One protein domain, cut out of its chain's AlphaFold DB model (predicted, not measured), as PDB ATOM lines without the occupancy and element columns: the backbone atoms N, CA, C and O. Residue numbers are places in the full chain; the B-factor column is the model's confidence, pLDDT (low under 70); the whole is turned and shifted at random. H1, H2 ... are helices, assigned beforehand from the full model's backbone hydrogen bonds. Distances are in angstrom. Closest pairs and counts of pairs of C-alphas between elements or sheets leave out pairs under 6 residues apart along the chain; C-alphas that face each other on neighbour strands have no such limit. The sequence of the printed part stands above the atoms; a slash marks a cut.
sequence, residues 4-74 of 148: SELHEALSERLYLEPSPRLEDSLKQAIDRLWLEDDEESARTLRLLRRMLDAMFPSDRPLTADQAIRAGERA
ATOM      1  N   SER A   4     184.091 184.996 236.852       84.50
ATOM      2  CA  SER A   4     184.511 185.888 237.939       84.50
ATOM      3  C   SER A   4     183.494 185.946 239.082       84.50
ATOM      4  O   SER A   4     183.888 185.830 240.235       84.50
ATOM      5  N   GLU A   5     182.194 186.042 238.773       84.81
ATOM      6  CA  GLU A   5     181.115 186.044 239.778       84.81
ATOM      7  C   GLU A   5     181.073 184.708 240.544       84.81
ATOM      8  O   GLU A   5     180.917 184.689 241.765       84.81
ATOM      9  N   LEU A   6     181.288 183.582 239.848       81.38
ATOM     10  CA  LEU A   6     181.375 182.263 240.484       81.38
ATOM     11  C   LEU A   6     182.578 182.162 241.431       81.38
ATOM     12  O   LEU A   6     182.436 181.678 242.552       81.38
ATOM     13  N   HIS A   7     183.756 182.606 240.991       81.69
ATOM     14  CA  HIS A   7     184.964 182.580 241.817       81.69
ATOM     15  C   HIS A   7     184.832 183.487 243.043       81.69
ATOM     16  O   HIS A   7     185.258 183.108 244.131       81.69
ATOM     17  N   GLU A   8     184.197 184.651 242.907       83.25
ATOM     18  CA  GLU A   8     183.909 185.529 244.044       83.25
ATOM     19  C   GLU A   8     182.935 184.904 245.048       83.25
ATOM     20  O   GLU A   8     183.078 185.131 246.249       83.25
ATOM     21  N   ALA A   9     181.970 184.100 244.591       81.19
ATOM     22  CA  ALA A   9     181.075 183.355 245.477       81.19
ATOM     23  C   ALA A   9     181.782 182.198 246.216       81.19
ATOM     24  O   ALA A   9     181.319 181.781 247.278       81.19
ATOM     25  N   LEU A  10     182.896 181.698 245.673       78.69
ATOM     26  CA  LEU A  10     183.719 180.620 246.237       78.69
ATOM     27  C   LEU A  10     184.916 181.121 247.059       78.69
ATOM     28  O   LEU A  10     185.583 180.328 247.713       78.69
ATOM     29  N   SER A  11     185.219 182.419 247.039       73.88
ATOM     30  CA  SER A  11     186.508 182.940 247.521       73.88
ATOM     31  C   SER A  11     186.794 182.673 249.004       73.88
ATOM     32  O   SER A  11     187.955 182.595 249.398       73.88
ATOM     33  N   GLU A  12     185.754 182.502 249.822       70.88
ATOM     34  CA  GLU A  12     185.869 182.285 251.270       70.88
ATOM     35  C   GLU A  12     185.614 180.831 251.700       70.88
ATOM     36  O   GLU A  12     185.741 180.513 252.884       70.88
ATOM     37  N   ARG A  13     185.197 179.944 250.785       70.50
ATOM     38  CA  ARG A  13     184.729 178.593 251.133       70.50
ATOM     39  C   ARG A  13     185.158 177.563 250.096       70.50
ATOM     40  O   ARG A  13     185.027 177.782 248.901       70.50
ATOM     41  N   LEU A  14     185.580 176.391 250.570       66.38
ATOM     42  CA  LEU A  14     185.929 175.261 249.700       66.38
ATOM     43  C   LEU A  14     184.737 174.791 248.845       66.38
ATOM     44  O   LEU A  14     184.917 174.358 247.710       66.38
ATOM     45  N   TYR A  15     183.522 174.898 249.387       72.81
ATOM     46  CA  TYR A  15     182.281 174.535 248.713       72.81
ATOM     47  C   TYR A  15     181.379 175.754 248.537       72.81
ATOM     48  O   TYR A  15     181.362 176.662 249.372       72.81
ATOM     49  N   LEU A  16     180.600 175.747 247.454       75.94
ATOM     50  CA  LEU A  16     179.585 176.760 247.218       75.94
ATOM     51  C   LEU A  16     178.458 176.585 248.241       75.94
ATOM     52  O   LEU A  16     177.757 175.577 248.237       75.94
ATOM     53  N   GLU A  17     178.281 177.583 249.093       78.94
ATOM     54  CA  GLU A  17     177.259 177.582 250.137       78.94
ATOM     55  C   GLU A  17     176.190 178.642 249.844       78.94
ATOM     56  O   GLU A  17     176.504 179.689 249.258       78.94
ATOM     57  N   PRO A  18     174.933 178.436 250.283       80.69
ATOM     58  CA  PRO A  18     173.902 179.459 250.189       80.69
ATOM     59  C   PRO A  18     174.346 180.748 250.891       80.69
ATOM     60  O   PRO A  18     174.673 180.756 252.080       80.69
ATOM     61  N   SER A  19     174.362 181.855 250.152       85.06
ATOM     62  CA  SER A  19     174.711 183.179 250.666       85.06
ATOM     63  C   SER A  19     173.936 184.265 249.915       85.06
ATOM     64  O   SER A  19     173.552 184.034 248.765       85.06
ATOM     65  N   PRO A  20     173.748 185.461 250.506       88.81
ATOM     66  CA  PRO A  20     173.093 186.574 249.816       88.81
ATOM     67  C   PRO A  20     173.770 186.934 248.486       88.81
ATOM     68  O   PRO A  20     173.100 187.135 247.481       88.81
ATOM     69  N   ARG A  21     175.111 186.921 248.443       87.19
ATOM     70  CA  ARG A  21     175.872 187.196 247.212       87.19
ATOM     71  C   ARG A  21     175.582 186.170 246.115       87.19
ATOM     72  O   ARG A  21     175.417 186.545 244.954       87.19
ATOM     73  N   LEU A  22     175.539 184.884 246.469       87.69
ATOM     74  CA  LEU A  22     175.210 183.831 245.511       87.69
ATOM     75  C   LEU A  22     173.769 183.976 245.010       87.69
ATOM     76  O   LEU A  22     173.531 183.855 243.811       87.69
ATOM     77  N   GLU A  23     172.825 184.268 245.908       90.25
ATOM     78  CA  GLU A  23     171.429 184.517 245.546       90.25
ATOM     79  C   GLU A  23     171.310 185.670 244.537       90.25
ATOM     80  O   GLU A  23     170.710 185.494 243.474       90.25
ATOM     81  N   ASP A  24     171.936 186.814 244.818       92.06
ATOM     82  CA  ASP A  24     171.922 187.981 243.931       92.06
ATOM     83  C   ASP A  24     172.519 187.662 242.554       92.06
ATOM     84  O   ASP A  24     171.942 188.017 241.522       92.06
ATOM     85  N   SER A  25     173.636 186.930 242.523       90.50
ATOM     86  CA  SER A  25     174.299 186.527 241.276       90.50
ATOM     87  C   SER A  25     173.410 185.605 240.429       90.50
ATOM     88  O   SER A  25     173.311 185.761 239.207       90.50
ATOM     89  N   LEU A  26     172.701 184.665 241.069       91.06
ATOM     90  CA  LEU A  26     171.750 183.778 240.395       91.06
ATOM     91  C   LEU A  26     170.527 184.540 239.867       91.06
ATOM     92  O   LEU A  26     170.109 184.291 238.735       91.06
ATOM     93  N   LYS A  27     169.982 185.495 240.634       93.56
ATOM     94  CA  LYS A  27     168.867 186.353 240.189       93.56
ATOM     95  C   LYS A  27     169.252 187.159 238.950       93.56
ATOM     96  O   LYS A  27     168.555 187.095 237.945       93.56
ATOM     97  N   GLN A  28     170.414 187.811 238.968       94.38
ATOM     98  CA  GLN A  28     170.918 188.565 237.815       94.38
ATOM     99  C   GLN A  28     171.187 187.673 236.592       94.38
ATOM    100  O   GLN A  28     171.049 188.106 235.448       94.38
ATOM    101  N   ALA A  29     171.595 186.416 236.794       92.50
ATOM    102  CA  ALA A  29     171.720 185.456 235.699       92.50
ATOM    103  C   ALA A  29     170.357 185.094 235.084       92.50
ATOM    104  O   ALA A  29     170.260 185.015 233.863       92.50
ATOM    105  N   ILE A  30     169.315 184.919 235.904       94.25
ATOM    106  CA  ILE A  30     167.938 184.688 235.437       94.25
ATOM    107  C   ILE A  30     167.412 185.905 234.673       94.25
ATOM    108  O   ILE A  30     166.851 185.733 233.593       94.25
ATOM    109  N   ASP A  31     167.635 187.115 235.186       95.38
ATOM    110  CA  ASP A  31     167.200 188.350 234.525       95.38
ATOM    111  C   ASP A  31     167.846 188.502 233.142       95.38
ATOM    112  O   ASP A  31     167.171 188.849 232.180       95.38
ATOM    113  N   ARG A  32     169.137 188.170 233.003       94.12
ATOM    114  CA  ARG A  32     169.817 188.162 231.695       94.12
ATOM    115  C   ARG A  32     169.181 187.184 230.710       94.12
ATOM    116  O   ARG A  32     168.859 187.596 229.603       94.12
ATOM    117  N   LEU A  33     168.937 185.939 231.129       94.50
ATOM    118  CA  LEU A  33     168.238 184.950 230.294       94.50
ATOM    119  C   LEU A  33     166.848 185.450 229.883       94.50
ATOM    120  O   LEU A  33     166.392 185.203 228.774       94.50
ATOM    121  N   TRP A  34     166.161 186.166 230.773       94.19
ATOM    122  CA  TRP A  34     164.862 186.755 230.460       94.19
ATOM    123  C   TRP A  34     164.950 187.870 229.408       94.19
ATOM    124  O   TRP A  34     164.025 188.030 228.619       94.19
ATOM    125  N   LEU A  35     166.046 188.635 229.384       95.94
ATOM    126  CA  LEU A  35     166.264 189.723 228.424       95.94
ATOM    127  C   LEU A  35     166.711 189.242 227.035       95.94
ATOM    128  O   LEU A  35     166.460 189.949 226.063       95.94
ATOM    129  N   GLU A  36     167.387 188.093 226.934       93.12
ATOM    130  CA  GLU A  36     167.870 187.544 225.653       93.12
ATOM    131  C   GLU A  36     166.716 187.090 224.731       93.12
ATOM    132  O   GLU A  36     166.839 187.199 223.512       93.12
ATOM    133  N   ASP A  37     165.583 186.663 225.310       86.81
ATOM    134  CA  ASP A  37     164.315 186.314 224.630       86.81
ATOM    135  C   ASP A  37     164.459 185.381 223.406       86.81
ATOM    136  O   ASP A  37     163.738 185.478 222.411       86.81
ATOM    137  N   ASP A  38     165.401 184.440 223.477       96.25
ATOM    138  CA  ASP A  38     165.607 183.396 222.475       96.25
ATOM    139  C   ASP A  38     165.099 182.013 222.948       96.25
ATOM    140  O   ASP A  38     164.715 181.800 224.104       96.25
ATOM    141  N   GLU A  39     165.070 181.034 222.037       96.25
ATOM    142  CA  GLU A  39     164.545 179.693 222.323       96.25
ATOM    143  C   GLU A  39     165.358 178.937 223.393       96.25
ATOM    144  O   GLU A  39     164.781 178.213 224.219       96.25
ATOM    145  N   GLU A  40     166.682 179.102 223.401       95.81
ATOM    146  CA  GLU A  40     167.588 178.472 224.360       95.81
ATOM    147  C   GLU A  40     167.419 179.091 225.750       95.81
ATOM    148  O   GLU A  40     167.253 178.360 226.737       95.81
ATOM    149  N   SER A  41     167.341 180.416 225.829       95.25
ATOM    150  CA  SER A  41     167.036 181.144 227.060       95.25
ATOM    151  C   SER A  41     165.670 180.759 227.627       95.25
ATOM    152  O   SER A  41     165.558 180.373 228.799       95.25
ATOM    153  N   ALA A  42     164.628 180.720 226.792       95.88
ATOM    154  CA  ALA A  42     163.294 180.287 227.201       95.88
ATOM    155  C   ALA A  42     163.283 178.828 227.691       95.88
ATOM    156  O   ALA A  42     162.589 178.484 228.657       95.88
ATOM    157  N   ARG A  43     164.050 177.937 227.047       96.19
ATOM    158  CA  ARG A  43     164.225 176.548 227.497       96.19
ATOM    159  C   ARG A  43     164.909 176.490 228.860       96.19
ATOM    160  O   ARG A  43     164.432 175.757 229.730       96.19
ATOM    161  N   THR A  44     165.977 177.253 229.050       94.38
ATOM    162  CA  THR A  44     166.737 177.306 230.302       94.38
ATOM    163  C   THR A  44     165.868 177.812 231.451       94.38
ATOM    164  O   THR A  44     165.781 177.155 232.490       94.38
ATOM    165  N   LEU A  45     165.111 178.891 231.242       95.81
ATOM    166  CA  LEU A  45     164.167 179.428 232.227       95.81
ATOM    167  C   LEU A  45     163.092 178.410 232.631       95.81
ATOM    168  O   LEU A  45     162.787 178.273 233.816       95.81
ATOM    169  N   ARG A  46     162.548 177.632 231.681       95.81
ATOM    170  CA  ARG A  46     161.594 176.549 231.998       95.81
ATOM    171  C   ARG A  46     162.216 175.461 232.875       95.81
ATOM    172  O   ARG A  46     161.521 174.920 233.734       95.81
ATOM    173  N   LEU A  47     163.488 175.119 232.665       93.88
ATOM    174  CA  LEU A  47     164.200 174.139 233.493       93.88
ATOM    175  C   LEU A  47     164.445 174.679 234.906       93.88
ATOM    176  O   LEU A  47     164.115 173.996 235.876       93.88
ATOM    177  N   LEU A  48     164.936 175.918 235.019       92.81
ATOM    178  CA  LEU A  48     165.144 176.589 236.305       92.81
ATOM    179  C   LEU A  48     163.836 176.702 237.090       92.81
ATOM    180  O   LEU A  48     163.794 176.360 238.270       92.81
ATOM    181  N   ARG A  49     162.739 177.086 236.425       94.19
ATOM    182  CA  ARG A  49     161.419 177.168 237.054       94.19
ATOM    183  C   ARG A  49     160.961 175.823 237.613       94.19
ATOM    184  O   ARG A  49     160.544 175.766 238.762       94.19
ATOM    185  N   ARG A  50     161.090 174.739 236.841       93.62
ATOM    186  CA  ARG A  50     160.741 173.385 237.312       93.62
ATOM    187  C   ARG A  50     161.567 172.963 238.526       93.62
ATOM    188  O   ARG A  50     161.031 172.310 239.414       93.62
ATOM    189  N   MET A  51     162.852 173.318 238.559       92.38
ATOM    190  CA  MET A  51     163.717 173.048 239.709       92.38
ATOM    191  C   MET A  51     163.251 173.826 240.947       92.38
ATOM    192  O   MET A  51     163.098 173.233 242.013       92.38
ATOM    193  N   LEU A  52     162.954 175.121 240.796       91.56
ATOM    194  CA  LEU A  52     162.446 175.963 241.882       91.56
ATOM    195  C   LEU A  52     161.092 175.472 242.405       91.56
ATOM    196  O   LEU A  52     160.943 175.330 243.613       91.56
ATOM    197  N   ASP A  53     160.146 175.133 241.526       93.75
ATOM    198  CA  ASP A  53     158.834 174.604 241.926       93.75
ATOM    199  C   ASP A  53     158.963 173.268 242.692       93.75
ATOM    200  O   ASP A  53     158.160 172.969 243.575       93.75
ATOM    201  N   ALA A  54     159.985 172.460 242.384       93.31
ATOM    202  CA  ALA A  54     160.252 171.206 243.086       93.31
ATOM    203  C   ALA A  54     160.897 171.408 244.470       93.31
ATOM    204  O   ALA A  54     160.617 170.635 245.389       93.31
ATOM    205  N   MET A  55     161.768 172.411 244.613       92.12
ATOM    206  CA  MET A  55     162.473 172.726 245.865       92.12
ATOM    207  C   MET A  55     161.643 173.604 246.810       92.12
ATOM    208  O   MET A  55     161.778 173.487 248.026       92.12
ATOM    209  N   PHE A  56     160.776 174.453 246.258       92.19
ATOM    210  CA  PHE A  56     159.961 175.431 246.980       92.19
ATOM    211  C   PHE A  56     158.486 175.351 246.545       92.19
ATOM    212  O   PHE A  56     157.953 176.305 245.971       92.19
ATOM    213  N   PRO A  57     157.811 174.210 246.778       93.81
ATOM    214  CA  PRO A  57     156.417 174.049 246.388       93.81
ATOM    215  C   PRO A  57     155.502 175.027 247.139       93.81
ATOM    216  O   PRO A  57     155.647 175.249 248.339       93.81
ATOM    217  N   SER A  58     154.528 175.609 246.437       91.62
ATOM    218  CA  SER A  58     153.597 176.595 247.009       91.62
ATOM    219  C   SER A  58     152.471 175.977 247.843       91.62
ATOM    220  O   SER A  58     151.820 176.674 248.614       91.62
ATOM    221  N   ASP A  59     152.194 174.686 247.653       94.31
ATOM    222  CA  ASP A  59     151.092 173.952 248.284       94.31
ATOM    223  C   ASP A  59     151.489 173.277 249.605       94.31
ATOM    224  O   ASP A  59     150.619 172.885 250.384       94.31
ATOM    225  N   ARG A  60     152.792 173.141 249.879       92.56
ATOM    226  CA  ARG A  60     153.298 172.500 251.096       92.56
ATOM    227  C   ARG A  60     154.695 172.994 251.478       92.56
ATOM    228  O   ARG A  60     155.527 173.188 250.600       92.56
ATOM    229  N   PRO A  61     155.013 173.111 252.774       92.94
ATOM    230  CA  PRO A  61     156.384 173.353 253.199       92.94
ATOM    231  C   PRO A  61     157.243 172.087 253.033       92.94
ATOM    232  O   PRO A  61     156.775 170.972 253.276       92.94
ATOM    233  N   LEU A  62     158.514 172.268 252.671       94.62
ATOM    234  CA  LEU A  62     159.554 171.237 252.749       94.62
ATOM    235  C   LEU A  62     160.538 171.577 253.870       94.62
ATOM    236  O   LEU A  62     160.796 172.748 254.146       94.62
ATOM    237  N   THR A  63     161.117 170.556 254.501       93.88
ATOM    238  CA  THR A  63     162.308 170.754 255.341       93.88
ATOM    239  C   THR A  63     163.529 171.059 254.467       93.88
ATOM    240  O   THR A  63     163.534 170.747 253.273       93.88
ATOM    241  N   ALA A  64     164.589 171.624 255.055       87.00
ATOM    242  CA  ALA A  64     165.838 171.903 254.339       87.00
ATOM    243  C   ALA A  64     166.389 170.650 253.626       87.00
ATOM    244  O   ALA A  64     166.616 170.677 252.419       87.00
ATOM    245  N   ASP A  65     166.478 169.519 254.331       89.38
ATOM    246  CA  ASP A  65     166.930 168.242 253.762       89.38
ATOM    247  C   ASP A  65     166.057 167.758 252.597       89.38
ATOM    248  O   ASP A  65     166.553 167.195 251.619       89.38
ATOM    249  N   GLN A  66     164.737 167.953 252.684       94.00
ATOM    250  CA  GLN A  66     163.817 167.572 251.612       94.00
ATOM    251  C   GLN A  66     164.010 168.442 250.368       94.00
ATOM    252  O   GLN A  66     164.000 167.909 249.257       94.00
ATOM    253  N   ALA A  67     164.200 169.752 250.550       90.62
ATOM    254  CA  ALA A  67     164.476 170.683 249.462       90.62
ATOM    255  C   ALA A  67     165.825 170.375 248.789       90.62
ATOM    256  O   ALA A  67     165.890 170.316 247.561       90.62
ATOM    257  N   ILE A  68     166.869 170.071 249.573       87.12
ATOM    258  CA  ILE A  68     168.183 169.645 249.062       87.12
ATOM    259  C   ILE A  68     168.040 168.384 248.204       87.12
ATOM    260  O   ILE A  68     168.405 168.396 247.030       87.12
ATOM    261  N   ARG A  69     167.397 167.328 248.724       89.50
ATOM    262  CA  ARG A  69     167.164 166.079 247.970       89.50
ATOM    263  C   ARG A  69     166.319 166.274 246.710       89.50
ATOM    264  O   ARG A  69     166.420 165.497 245.759       89.50
ATOM    265  N   ALA A  70     165.416 167.255 246.701       91.00
ATOM    266  CA  ALA A  70     164.675 167.614 245.499       91.00
ATOM    267  C   ALA A  70     165.595 168.261 244.454       91.00
ATOM    268  O   ALA A  70     165.539 167.858 243.291       91.00
ATOM    269  N   GLY A  71     166.470 169.179 244.874       87.62
ATOM    270  CA  GLY A  71     167.474 169.818 244.021       87.62
ATOM    271  C   GLY A  71     168.500 168.837 243.445       87.62
ATOM    272  O   GLY A  71     168.782 168.879 242.249       87.62
ATOM    273  N   GLU A  72     168.980 167.879 244.246       87.56
ATOM    274  CA  GLU A  72     169.930 166.835 243.818       87.56
ATOM    275  C   GLU A  72     169.436 166.019 242.613       87.56
ATOM    276  O   GLU A  72     170.234 165.526 241.822       87.56
ATOM    277  N   ARG A  73     168.117 165.887 242.421       87.75
ATOM    278  CA  ARG A  73     167.549 165.179 241.259       87.75
ATOM    279  C   ARG A  73     167.638 165.968 239.953       87.75
ATOM    280  O   ARG A  73     167.532 165.369 238.886       87.75
ATOM    281  N   ALA A  74     167.784 167.288 240.029       85.62
ATOM    282  CA  ALA A  74     167.883 168.170 238.869       85.62
ATOM    283  C   ALA A  74     169.337 168.439 238.452       85.62
ATOM    284  O   ALA A  74     169.581 168.847 237.317       85.62
TER     285      ALA A  74
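This is residues 4 to 74 of the 148 residues of an uncharacterized protein of Deltaproteobacteria bacterium (UniProt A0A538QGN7). Two long helices, H2 and H3, meet near their ends as an open V, and a short helix folds back at the far end of each arm, H1 at the start of H2 and H4 at the end of H3. The four helices make a loose zigzag in which each touches just the one before and the one after it along the chain, and the turn of the V, residues 35 to 40, sticks out free. The printed part has 71 residues with four named helices, H1, H2, H3 and H4 in that order, and no named strand; the class is all helix. The whole is loose, with a radius of gyration of the C-alphas of 13.9 A, and flat, spanning 34 by 34 by 18 A.

H1, residues 4 to 10, begins at C-alpha 4 at (184.511, 185.888, 237.939) and measures 9.9 A from first to last C-alpha. H2, residues 20 to 36, is 24.7 A long and ends at C-alpha 36 at (167.870, 187.544, 225.653). H3, residues 39 to 55, is 24.6 A long. H4, residues 64 to 72, is 12.4 A long and ends at C-alpha 72 at (169.930, 166.835, 243.818).

H1 and H2 form a helical hairpin and only just touch, with 3 pairs of C-alphas within 8 A. Their closest C-alphas are those of Ala 9 and Leu 22, 5.9 A apart, and H2 touches H1 with residues 21 to 25 alone. They run opposite ways at a shallow tilt of 31 degrees. H2 and H3 form the next helical hairpin and touch, the closest C-alphas being those of Leu 33 and Ser 41 at 5.1 A. H2 touches H3 with residues 30 to 34 alone, and H3 touches H2 with residues 41 to 45 alone. Here the helices run opposite ways at a steep tilt of 37 degrees, only just past shallow. H3 and H4 are a third helical hairpin and touch, with the C-alphas of Met 55 and Ala 67 closest at 4.6 A. H3 touches H4 with residues 51 to 55 alone, and the two run opposite ways at a shallow tilt of 32 degrees. H1 is apart from H3 and from H4, and H2 is apart from H4. In H1, H2, H3 and H4 every O i to N i+4 pair is within hydrogen-bond range.

The two C-alphas farthest apart are those of Ser 4 and Asp 59, at 37.0 A. The printed part has no cut. The link from H2 to H3 is tight, with 2 residues; those from H1 to H2, 9 residues, and from H3 to H4, 8 residues, are short. The mean pLDDT of the printed part is 89.1, and one residue, Leu 14, is under 70.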